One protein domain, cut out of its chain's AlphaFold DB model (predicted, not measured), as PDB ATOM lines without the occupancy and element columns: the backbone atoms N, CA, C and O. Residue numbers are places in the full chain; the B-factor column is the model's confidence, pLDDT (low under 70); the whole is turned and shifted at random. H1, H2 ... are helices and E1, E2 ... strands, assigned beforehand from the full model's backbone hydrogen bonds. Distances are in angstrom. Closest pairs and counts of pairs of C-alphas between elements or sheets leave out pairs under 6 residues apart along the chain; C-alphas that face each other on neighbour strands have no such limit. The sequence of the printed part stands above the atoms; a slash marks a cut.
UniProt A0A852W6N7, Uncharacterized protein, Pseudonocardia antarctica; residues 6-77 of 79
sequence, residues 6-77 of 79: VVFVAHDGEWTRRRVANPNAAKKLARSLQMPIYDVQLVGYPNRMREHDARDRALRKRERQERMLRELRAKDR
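Overview. This is residues 6 to 77 of the 79 residues of an uncharacterized protein of Pseudonocardia antarctica (UniProt A0A852W6N7). A small head, made of the strand hairpin E1 and E2 with helices H1 and H2, bears one long helix, H3, whose residues 57 to 75 stick out as an arm. The printed part has 72 residues, with two antiparallel strands and then three helices along the chain. It is mostly helix and extended, with a radius of gyration of the C-alphas of 19.0 A and spans of 62 by 23 by 21 A.

Arrangement. E1, residues 6 to 9, and E2, residues 15 to 19, form an antiparallel hairpin at 166 degrees; N 8 and O 16, 2.9 A apart, are within hydrogen-bond range. The closest C-alphas of E1 and H1, residues 23 to 32, are those of Val 6 and Ala 26, 6.7 A apart. H2, residues 40 to 43, is apart from both strands. The closest C-alphas of E1 and H3, residues 47 to 75, are those of Val 9 and Met 49, 6.6 A apart. In H1 and H3 every O i to N i+4 pair is within hydrogen-bond range; H2 is too short for one.

Along the chain. E1 begins at C-alpha 6 (18.468, 14.527, 33.531). H3, 42.4 A long, ends at C-alpha 75 (5.811, -17.174, 1.946).

Size, cuts and confidence. The printed part has no cut, and no printed residue is under 70.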
ATOM      1  N   VAL A   6      18.968  13.321  34.193       95.62
ATOM      2  CA  VAL A   6      18.468  14.527  33.531       95.62
ATOM      3  C   VAL A   6      17.979  14.167  32.138       95.62
ATOM      4  O   VAL A   6      18.563  13.308  31.472       95.62
ATOM      5  N   VAL A   7      16.904  14.820  31.706       96.62
ATOM      6  CA  VAL A   7      16.371  14.702  30.349       96.62
ATOM      7  C   VAL A   7      16.506  16.056  29.672       96.62
ATOM      8  O   VAL A   7      15.980  17.050  30.167       96.62
ATOM      9  N   PHE A   8      17.210  16.081  28.547       96.69
ATOM     10  CA  PHE A   8      17.290  17.241  27.670       96.69
ATOM     11  C   PHE A   8      16.285  17.051  26.549       96.69
ATOM     12  O   PHE A   8      16.282  15.999  25.916       96.69
ATOM     13  N   VAL A   9      15.442  18.055  26.320       96.38
ATOM     14  CA  VAL A   9      14.417  18.025  25.274       96.38
ATOM     15  C   VAL A   9      14.681  19.181  24.321       96.38
ATOM     16  O   VAL A   9      14.580  20.343  24.722       96.38
ATOM     17  N   ALA A  10      15.000  18.865  23.073       96.06
ATOM     18  CA  ALA A  10      15.193  19.807  21.982       96.06
ATOM     19  C   ALA A  10      13.870  20.442  21.538       96.06
ATOM     20  O   ALA A  10      12.782  20.034  21.956       96.06
ATOM     21  N   HIS A  11      13.978  21.504  20.736       94.25
ATOM     22  CA  HIS A  11      12.858  22.372  20.377       94.25
ATOM     23  C   HIS A  11      11.673  21.632  19.720       94.25
ATOM     24  O   HIS A  11      10.517  21.941  20.008       94.25
ATOM     25  N   ASP A  12      11.993  20.627  18.916       94.88
ATOM     26  CA  ASP A  12      11.129  19.736  18.136       94.88
ATOM     27  C   ASP A  12      10.613  18.504  18.907       94.88
ATOM     28  O   ASP A  12       9.810  17.724  18.380       94.88
ATOM     29  N   GLY A  13      11.053  18.339  20.156       96.88
ATOM     30  CA  GLY A  13      10.693  17.223  21.018       96.88
ATOM     31  C   GLY A  13      11.676  16.055  21.016       96.88
ATOM     32  O   GLY A  13      11.472  15.147  21.825       96.88
ATOM     33  N   GLU A  14      12.739  16.081  20.202       97.81
ATOM     34  CA  GLU A  14      13.818  15.096  20.323       97.81
ATOM     35  C   GLU A  14      14.416  15.183  21.730       97.81
ATOM     36  O   GLU A  14      14.504  16.261  22.329       97.81
ATOM     37  N   TRP A  15      14.798  14.050  22.311       97.75
ATOM     38  CA  TRP A  15      15.281  14.043  23.678       97.75
ATOM     39  C   TRP A  15      16.401  13.047  23.919       97.75
ATOM     40  O   TRP A  15      16.487  11.979  23.318       97.75
ATOM     41  N   THR A  16      17.247  13.387  24.888       96.38
ATOM     42  CA  THR A  16      18.267  12.483  25.416       96.38
ATOM     43  C   THR A  16      18.199  12.436  26.936       96.38
ATOM     44  O   THR A  16      17.815  13.406  27.591       96.38
ATOM     45  N   ARG A  17      18.568  11.292  27.523       95.62
ATOM     46  CA  ARG A  17      18.630  11.101  28.977       95.62
ATOM     47  C   ARG A  17      20.045  10.747  29.401       95.62
ATOM     48  O   ARG A  17      20.666   9.864  28.813       95.62
ATOM     49  N   ARG A  18      20.550  11.412  30.441       94.56
ATOM     50  CA  ARG A  18      21.899  11.188  30.981       94.56
ATOM     51  C   ARG A  18      21.857  10.980  32.489       94.56
ATOM     52  O   ARG A  18      21.040  11.585  33.182       94.56
ATOM     53  N   ARG A  19      22.730  10.104  32.987       94.81
ATOM     54  CA  ARG A  19      22.938   9.891  34.425       94.81
ATOM     55  C   ARG A  19      23.723  11.059  35.007       94.81
ATOM     56  O   ARG A  19      24.609  11.597  34.348       94.81
ATOM     57  N   VAL A  20      23.384  11.436  36.231       93.81
ATOM     58  CA  VAL A  20      24.074  12.480  36.993       93.81
ATOM     59  C   VAL A  20      24.271  12.013  38.427       93.81
ATOM     60  O   VAL A  20      23.485  11.226  38.946       93.81
ATOM     61  N   ALA A  21      25.316  12.522  39.079       92.44
ATOM     62  CA  ALA A  21      25.676  12.087  40.426       92.44
ATOM     63  C   ALA A  21      24.562  12.341  41.459       92.44
ATOM     64  O   ALA A  21      24.349  11.523  42.346       92.44
ATOM     65  N   ASN A  22      23.874  13.485  41.368       93.75
ATOM     66  CA  ASN A  22      22.796  13.885  42.276       93.75
ATOM     67  C   ASN A  22      22.006  15.090  41.706       93.75
ATOM     68  O   ASN A  22      22.446  15.708  40.727       93.75
ATOM     69  N   PRO A  23      20.869  15.482  42.317       92.81
ATOM     70  CA  PRO A  23      20.063  16.614  41.846       92.81
ATOM     71  C   PRO A  23      20.790  17.968  41.864       92.81
ATOM     72  O   PRO A  23      20.519  18.831  41.028       92.81
ATOM     73  N   ASN A  24      21.743  18.176  42.778       94.69
ATOM     74  CA  ASN A  24      22.513  19.422  42.833       94.69
ATOM     75  C   ASN A  24      23.467  19.552  41.637       94.69
ATOM     76  O   ASN A  24      23.597  20.642  41.075       94.69
ATOM     77  N   ALA A  25      24.073  18.447  41.195       94.94
ATOM     78  CA  ALA A  25      24.884  18.406  39.980       94.94
ATOM     79  C   ALA A  25      24.050  18.763  38.737       94.94
ATOM     80  O   ALA A  25      24.501  19.551  37.908       94.94
ATOM     81  N   ALA A  26      22.808  18.271  38.654       94.75
ATOM     82  CA  ALA A  26      21.875  18.638  37.586       94.75
ATOM     83  C   ALA A  26      21.571  20.146  37.572       94.75
ATOM     84  O   ALA A  26      21.671  20.788  36.528       94.75
ATOM     85  N   LYS A  27      21.267  20.734  38.738       95.25
ATOM     86  CA  LYS A  27      21.016  22.182  38.870       95.25
ATOM     87  C   LYS A  27      22.240  23.017  38.486       95.25
ATOM     88  O   LYS A  27      22.092  24.048  37.832       95.25
ATOM     89  N   LYS A  28      23.447  22.583  38.871       96.06
ATOM     90  CA  LYS A  28      24.705  23.256  38.504       96.06
ATOM     91  C   LYS A  28      24.928  23.225  36.990       96.06
ATOM     92  O   LYS A  28      25.245  24.263  36.418       96.06
ATOM     93  N   LEU A  29      24.708  22.071  36.358       94.38
ATOM     94  CA  LEU A  29      24.814  21.909  34.908       94.38
ATOM     95  C   LEU A  29      23.820  22.813  34.166       94.38
ATOM     96  O   LEU A  29      24.223  23.577  33.293       94.38
ATOM     97  N   ALA A  30      22.544  22.791  34.557       95.19
ATOM     98  CA  ALA A  30      21.519  23.637  33.948       95.19
ATOM     99  C   ALA A  30      21.878  25.128  34.042       95.19
ATOM    100  O   ALA A  30      21.807  25.846  33.049       95.19
ATOM    101  N   ARG A  31      22.375  25.571  35.207       96.50
ATOM    102  CA  ARG A  31      22.848  26.948  35.397       96.50
ATOM    103  C   ARG A  31      24.032  27.293  34.493       96.50
ATOM    104  O   ARG A  31      24.029  28.371  33.914       96.50
ATOM    105  N   SER A  32      25.013  26.398  34.350       96.75
ATOM    106  CA  SER A  32      26.159  26.631  33.456       96.75
ATOM    107  C   SER A  32      25.769  26.702  31.980       96.75
ATOM    108  O   SER A  32      26.394  27.431  31.224       96.75
ATOM    109  N   LEU A  33      24.713  25.985  31.588       95.25
ATOM    110  CA  LEU A  33      24.159  26.014  30.235       95.25
ATOM    111  C   LEU A  33      23.130  27.138  30.038       95.25
ATOM    112  O   LEU A  33      22.579  27.264  28.952       95.25
ATOM    113  N   GLN A  34      22.838  27.921  31.083       96.81
ATOM    114  CA  GLN A  34      21.774  28.932  31.096       96.81
ATOM    115  C   GLN A  34      20.405  28.366  30.675       96.81
ATOM    116  O   GLN A  34      19.587  29.046  30.063       96.81
ATOM    117  N   MET A  35      20.148  27.106  31.028       94.75
ATOM    118  CA  MET A  35      18.910  26.405  30.710       94.75
ATOM    119  C   MET A  35      18.008  26.304  31.945       94.75
ATOM    120  O   MET A  35      18.502  26.065  33.053       94.75
ATOM    121  N   PRO A  36      16.679  26.418  31.780       94.00
ATOM    122  CA  PRO A  36      15.751  26.111  32.855       94.00
ATOM    123  C   PRO A  36      15.767  24.608  33.165       94.00
ATOM    124  O   PRO A  36      15.938  23.769  32.277       94.00
ATOM    125  N   ILE A  37      15.568  24.263  34.437       95.12
ATOM    126  CA  ILE A  37      15.467  22.880  34.908       95.12
ATOM    127  C   ILE A  37      14.207  22.713  35.748       95.12
ATOM    128  O   ILE A  37      13.905  23.546  36.602       95.12
ATOM    129  N   TYR A  38      13.497  21.613  35.513       95.06
ATOM    130  CA  TYR A  38      12.256  21.271  36.196       95.06
ATOM    131  C   TYR A  38      12.318  19.832  36.696       95.06
ATOM    132  O   TYR A  38      12.941  18.974  36.067       95.06
ATOM    133  N   ASP A  39      11.664  19.568  37.823       94.19
ATOM    134  CA  ASP A  39      11.517  18.213  38.336       94.19
ATOM    135  C   ASP A  39      10.343  17.516  37.641       94.19
ATOM    136  O   ASP A  39       9.182  17.895  37.802       94.19
ATOM    137  N   VAL A  40      10.654  16.479  36.867       94.06
ATOM    138  CA  VAL A  40       9.674  15.711  36.091       94.06
ATOM    139  C   VAL A  40       8.642  15.009  36.974       94.06
ATOM    140  O   VAL A  40       7.534  14.758  36.507       94.06
ATOM    141  N   GLN A  41       8.964  14.690  38.231       92.25
ATOM    142  CA  GLN A  41       8.001  14.075  39.150       92.25
ATOM    143  C   GLN A  41       6.930  15.074  39.601       92.25
ATOM    144  O   GLN A  41       5.836  14.663  39.976       92.25
ATOM    145  N   LEU A  42       7.235  16.373  39.531       95.19
ATOM    146  CA  LEU A  42       6.311  17.458  39.842       95.19
ATOM    147  C   LEU A  42       5.552  17.941  38.602       95.19
ATOM    148  O   LEU A  42       4.335  18.084  38.654       95.19
ATOM    149  N   VAL A  43       6.249  18.196  37.490       95.75
ATOM    150  CA  VAL A  43       5.640  18.828  36.298       95.75
ATOM    151  C   VAL A  43       5.271  17.847  35.180       95.75
ATOM    152  O   VAL A  43       4.588  18.223  34.228       95.75
ATOM    153  N   GLY A  44       5.713  16.592  35.270       95.69
ATOM    154  CA  GLY A  44       5.586  15.612  34.193       95.69
ATOM    155  C   GLY A  44       6.545  15.857  33.021       95.69
ATOM    156  O   GLY A  44       7.362  16.779  33.016       95.69
ATOM    157  N   TYR A  45       6.467  15.000  32.001       95.75
ATOM    158  CA  TYR A  45       7.284  15.151  30.791       95.75
ATOM    159  C   TYR A  45       6.705  16.221  29.846       95.75
ATOM    160  O   TYR A  45       5.484  16.238  29.624       95.75
ATOM    161  N   PRO A  46       7.556  17.064  29.224       95.75
ATOM    162  CA  PRO A  46       7.120  18.091  28.280       95.75
ATOM    163  C   PRO A  46       6.239  17.541  27.151       95.75
ATOM    164  O   PRO A  46       6.498  16.460  26.624       95.75
ATOM    165  N   ASN A  47       5.223  18.304  26.731       96.25
ATOM    166  CA  ASN A  47       4.269  17.853  25.706       96.25
ATOM    167  C   ASN A  47       4.950  17.492  24.372       96.25
ATOM    168  O   ASN A  47       4.754  16.408  23.844       96.25
ATOM    169  N   ARG A  48       5.857  18.350  23.912       96.19
ATOM    170  CA  ARG A  48       6.718  18.155  22.732       96.19
ATOM    171  C   ARG A  48       7.506  16.839  22.733       96.19
ATOM    172  O   ARG A  48       7.568  16.173  21.708       96.19
ATOM    173  N   MET A  49       8.041  16.415  23.883       97.31
ATOM    174  CA  MET A  49       8.686  15.098  24.019       97.31
ATOM    175  C   MET A  49       7.673  13.966  23.808       97.31
ATOM    176  O   MET A  49       7.936  13.014  23.079       97.31
ATOM    177  N   ARG A  50       6.485  14.082  24.415       96.94
ATOM    178  CA  ARG A  50       5.410  13.088  24.260       96.94
ATOM    179  C   ARG A  50       4.929  12.994  22.810       96.94
ATOM    180  O   ARG A  50       4.676  11.896  22.322       96.94
ATOM    181  N   GLU A  51       4.827  14.125  22.120       97.81
ATOM    182  CA  GLU A  51       4.462  14.201  20.702       97.81
ATOM    183  C   GLU A  51       5.534  13.591  19.793       97.81
ATOM    184  O   GLU A  51       5.202  12.892  18.835       97.81
ATOM    185  N   HIS A  52       6.816  13.813  20.094       97.31
ATOM    186  CA  HIS A  52       7.926  13.155  19.405       97.31
ATOM    187  C   HIS A  52       7.860  11.630  19.574       97.31
ATOM    188  O   HIS A  52       7.809  10.896  18.588       97.31
ATOM    189  N   ASP A  53       7.731  11.144  20.811       97.31
ATOM    190  CA  ASP A  53       7.609   9.708  21.095       97.31
ATOM    191  C   ASP A  53       6.392   9.070  20.405       97.31
ATOM    192  O   ASP A  53       6.452   7.917  19.960       97.31
ATOM    193  N   ALA A  54       5.276   9.800  20.306       97.38
ATOM    194  CA  ALA A  54       4.083   9.349  19.597       97.38
ATOM    195  C   ALA A  54       4.333   9.207  18.086       97.38
ATOM    196  O   ALA A  54       3.966   8.176  17.509       97.38
ATOM    197  N   ARG A  55       5.003  10.190  17.464       96.25
ATOM    198  CA  ARG A  55       5.412  10.142  16.050       96.25
ATOM    199  C   ARG A  55       6.345   8.961  15.781       96.25
ATOM    200  O   ARG A  55       6.044   8.138  14.913       96.25
ATOM    201  N   ASP A  56       7.387   8.790  16.591       95.94
ATOM    202  CA  ASP A  56       8.338   7.679  16.456       95.94
ATOM    203  C   ASP A  56       7.678   6.314  16.638       95.94
ATOM    204  O   ASP A  56       8.054   5.321  16.010       95.94
ATOM    205  N   ARG A  57       6.706   6.214  17.549       96.81
ATOM    206  CA  ARG A  57       5.968   4.967  17.767       96.81
ATOM    207  C   ARG A  57       5.093   4.629  16.563       96.81
ATOM    208  O   ARG A  57       5.035   3.457  16.185       96.81
ATOM    209  N   ALA A  58       4.430   5.624  15.976       97.00
ATOM    210  CA  ALA A  58       3.624   5.446  14.776       97.00
ATOM    211  C   ALA A  58       4.486   5.013  13.582       97.00
ATOM    212  O   ALA A  58       4.142   4.031  12.923       97.00
ATOM    213  N   LEU A  59       5.632   5.667  13.362       96.00
ATOM    214  CA  LEU A  59       6.573   5.311  12.297       96.00
ATOM    215  C   LEU A  59       7.063   3.866  12.448       96.00
ATOM    216  O   LEU A  59       6.842   3.040  11.564       96.00
ATOM    217  N   ARG A  60       7.579   3.512  13.631       95.94
ATOM    218  CA  ARG A  60       8.042   2.147  13.927       95.94
ATOM    219  C   ARG A  60       6.940   1.096  13.780       95.94
ATOM    220  O   ARG A  60       7.220  -0.055  13.458       95.94
ATOM    221  N   LYS A  61       5.676   1.444  14.060       96.88
ATOM    222  CA  LYS A  61       4.540   0.529  13.858       96.88
ATOM    223  C   LYS A  61       4.306   0.263  12.371       96.88
ATOM    224  O   LYS A  61       4.132  -0.899  12.014       96.88
ATOM    225  N   ARG A  62       4.340   1.301  11.530       96.31
ATOM    226  CA  ARG A  62       4.168   1.180  10.074       96.31
ATOM    227  C   ARG A  62       5.264   0.319   9.456       96.31
ATOM    228  O   ARG A  62       4.945  -0.656   8.789       96.31
ATOM    229  N   GLU A  63       6.523   0.579   9.797       96.44
ATOM    230  CA  GLU A  63       7.669  -0.208   9.315       96.44
ATOM    231  C   GLU A  63       7.562  -1.693   9.692       96.44
ATOM    232  O   GLU A  63       7.845  -2.578   8.882       96.44
ATOM    233  N   ARG A  64       7.119  -1.991  10.924       95.94
ATOM    234  CA  ARG A  64       6.876  -3.375  11.358       95.94
ATOM    235  C   ARG A  64       5.750  -4.036  10.568       95.94
ATOM    236  O   ARG A  64       5.899  -5.188  10.174       95.94
ATOM    237  N   GLN A  65       4.641  -3.331  10.342       96.06
ATOM    238  CA  GLN A  65       3.514  -3.854   9.563       96.06
ATOM    239  C   GLN A  65       3.906  -4.109   8.105       96.06
ATOM    240  O   GLN A  65       3.573  -5.158   7.563       96.06
ATOM    241  N   GLU A  66       4.653  -3.194   7.489       96.56
ATOM    242  CA  GLU A  66       5.155  -3.341   6.121       96.56
ATOM    243  C   GLU A  66       6.119  -4.523   5.995       96.56
ATOM    244  O   GLU A  66       5.995  -5.321   5.065       96.56
ATOM    245  N   ARG A  67       7.032  -4.691   6.962       95.94
ATOM    246  CA  ARG A  67       7.927  -5.853   7.020       95.94
ATOM    247  C   ARG A  67       7.143  -7.160   7.128       95.94
ATOM    248  O   ARG A  67       7.370  -8.061   6.327       95.94
ATOM    249  N   MET A  68       6.193  -7.236   8.059       94.94
ATOM    250  CA  MET A  68       5.363  -8.425   8.258       94.94
ATOM    251  C   MET A  68       4.551  -8.764   7.001       94.94
ATOM    252  O   MET A  68       4.522  -9.914   6.572       94.94
ATOM    253  N   LEU A  69       3.934  -7.764   6.366       95.31
ATOM    254  CA  LEU A  69       3.181  -7.955   5.126       95.31
ATOM    255  C   LEU A  69       4.080  -8.440   3.983       95.31
ATOM    256  O   LEU A  69       3.675  -9.295   3.197       95.31
ATOM    257  N   ARG A  70       5.303  -7.906   3.881       94.81
ATOM    258  CA  ARG A  70       6.284  -8.342   2.884       94.81
ATOM    259  C   ARG A  70       6.697  -9.797   3.096       94.81
ATOM    260  O   ARG A  70       6.796 -10.528   2.117       94.81
ATOM    261  N   GLU A  71       6.924 -10.200   4.342       94.50
ATOM    262  CA  GLU A  71       7.270 -11.580   4.698       94.50
ATOM    263  C   GLU A  71       6.127 -12.553   4.384       94.50
ATOM    264  O   GLU A  71       6.376 -13.602   3.796       94.50
ATOM    265  N   LEU A  72       4.879 -12.193   4.700       94.00
ATOM    266  CA  LEU A  72       3.701 -13.002   4.357       94.00
ATOM    267  C   LEU A  72       3.588 -13.205   2.839       94.00
ATOM    268  O   LEU A  72       3.552 -14.332   2.366       94.00
ATOM    269  N   ARG A  73       3.685 -12.118   2.062       92.38
ATOM    270  CA  ARG A  73       3.661 -12.164   0.587       92.38
ATOM    271  C   ARG A  73       4.823 -12.939  -0.046       92.38
ATOM    272  O   ARG A  73       4.770 -13.247  -1.237       92.38
ATOM    273  N   ALA A  74       5.928 -13.130   0.670       92.50
ATOM    274  CA  ALA A  74       7.028 -13.965   0.198       92.50
ATOM    275  C   ALA A  74       6.690 -15.444   0.410       92.50
ATOM    276  O   ALA A  74       6.742 -16.209  -0.541       92.50
ATOM    277  N   LYS A  75       6.221 -15.803   1.612       89.25
ATOM    278  CA  LYS A  75       5.811 -17.174   1.946       89.25
ATOM    279  C   LYS A  75       4.697 -17.700   1.042       89.25
ATOM    280  O   LYS A  75       4.776 -18.842   0.618       89.25
ATOM    281  N   ASP A  76       3.720 -16.860   0.704       86.94
ATOM    282  CA  ASP A  76       2.611 -17.244  -0.183       86.94
ATOM    283  C   ASP A  76       3.043 -17.483  -1.642       86.94
ATOM    284  O   ASP A  76       2.290 -18.064  -2.413       86.94
ATOM    285  N   ARG A  77       4.222 -16.997  -2.060       79.94
ATOM    286  CA  ARG A  77       4.766 -17.243  -3.408       79.94
ATOM    287  C   ARG A  77       5.594 -18.519  -3.507       79.94
ATOM    288  O   ARG A  77       5.768 -19.015  -4.614       79.94
TER     289      ARG A  77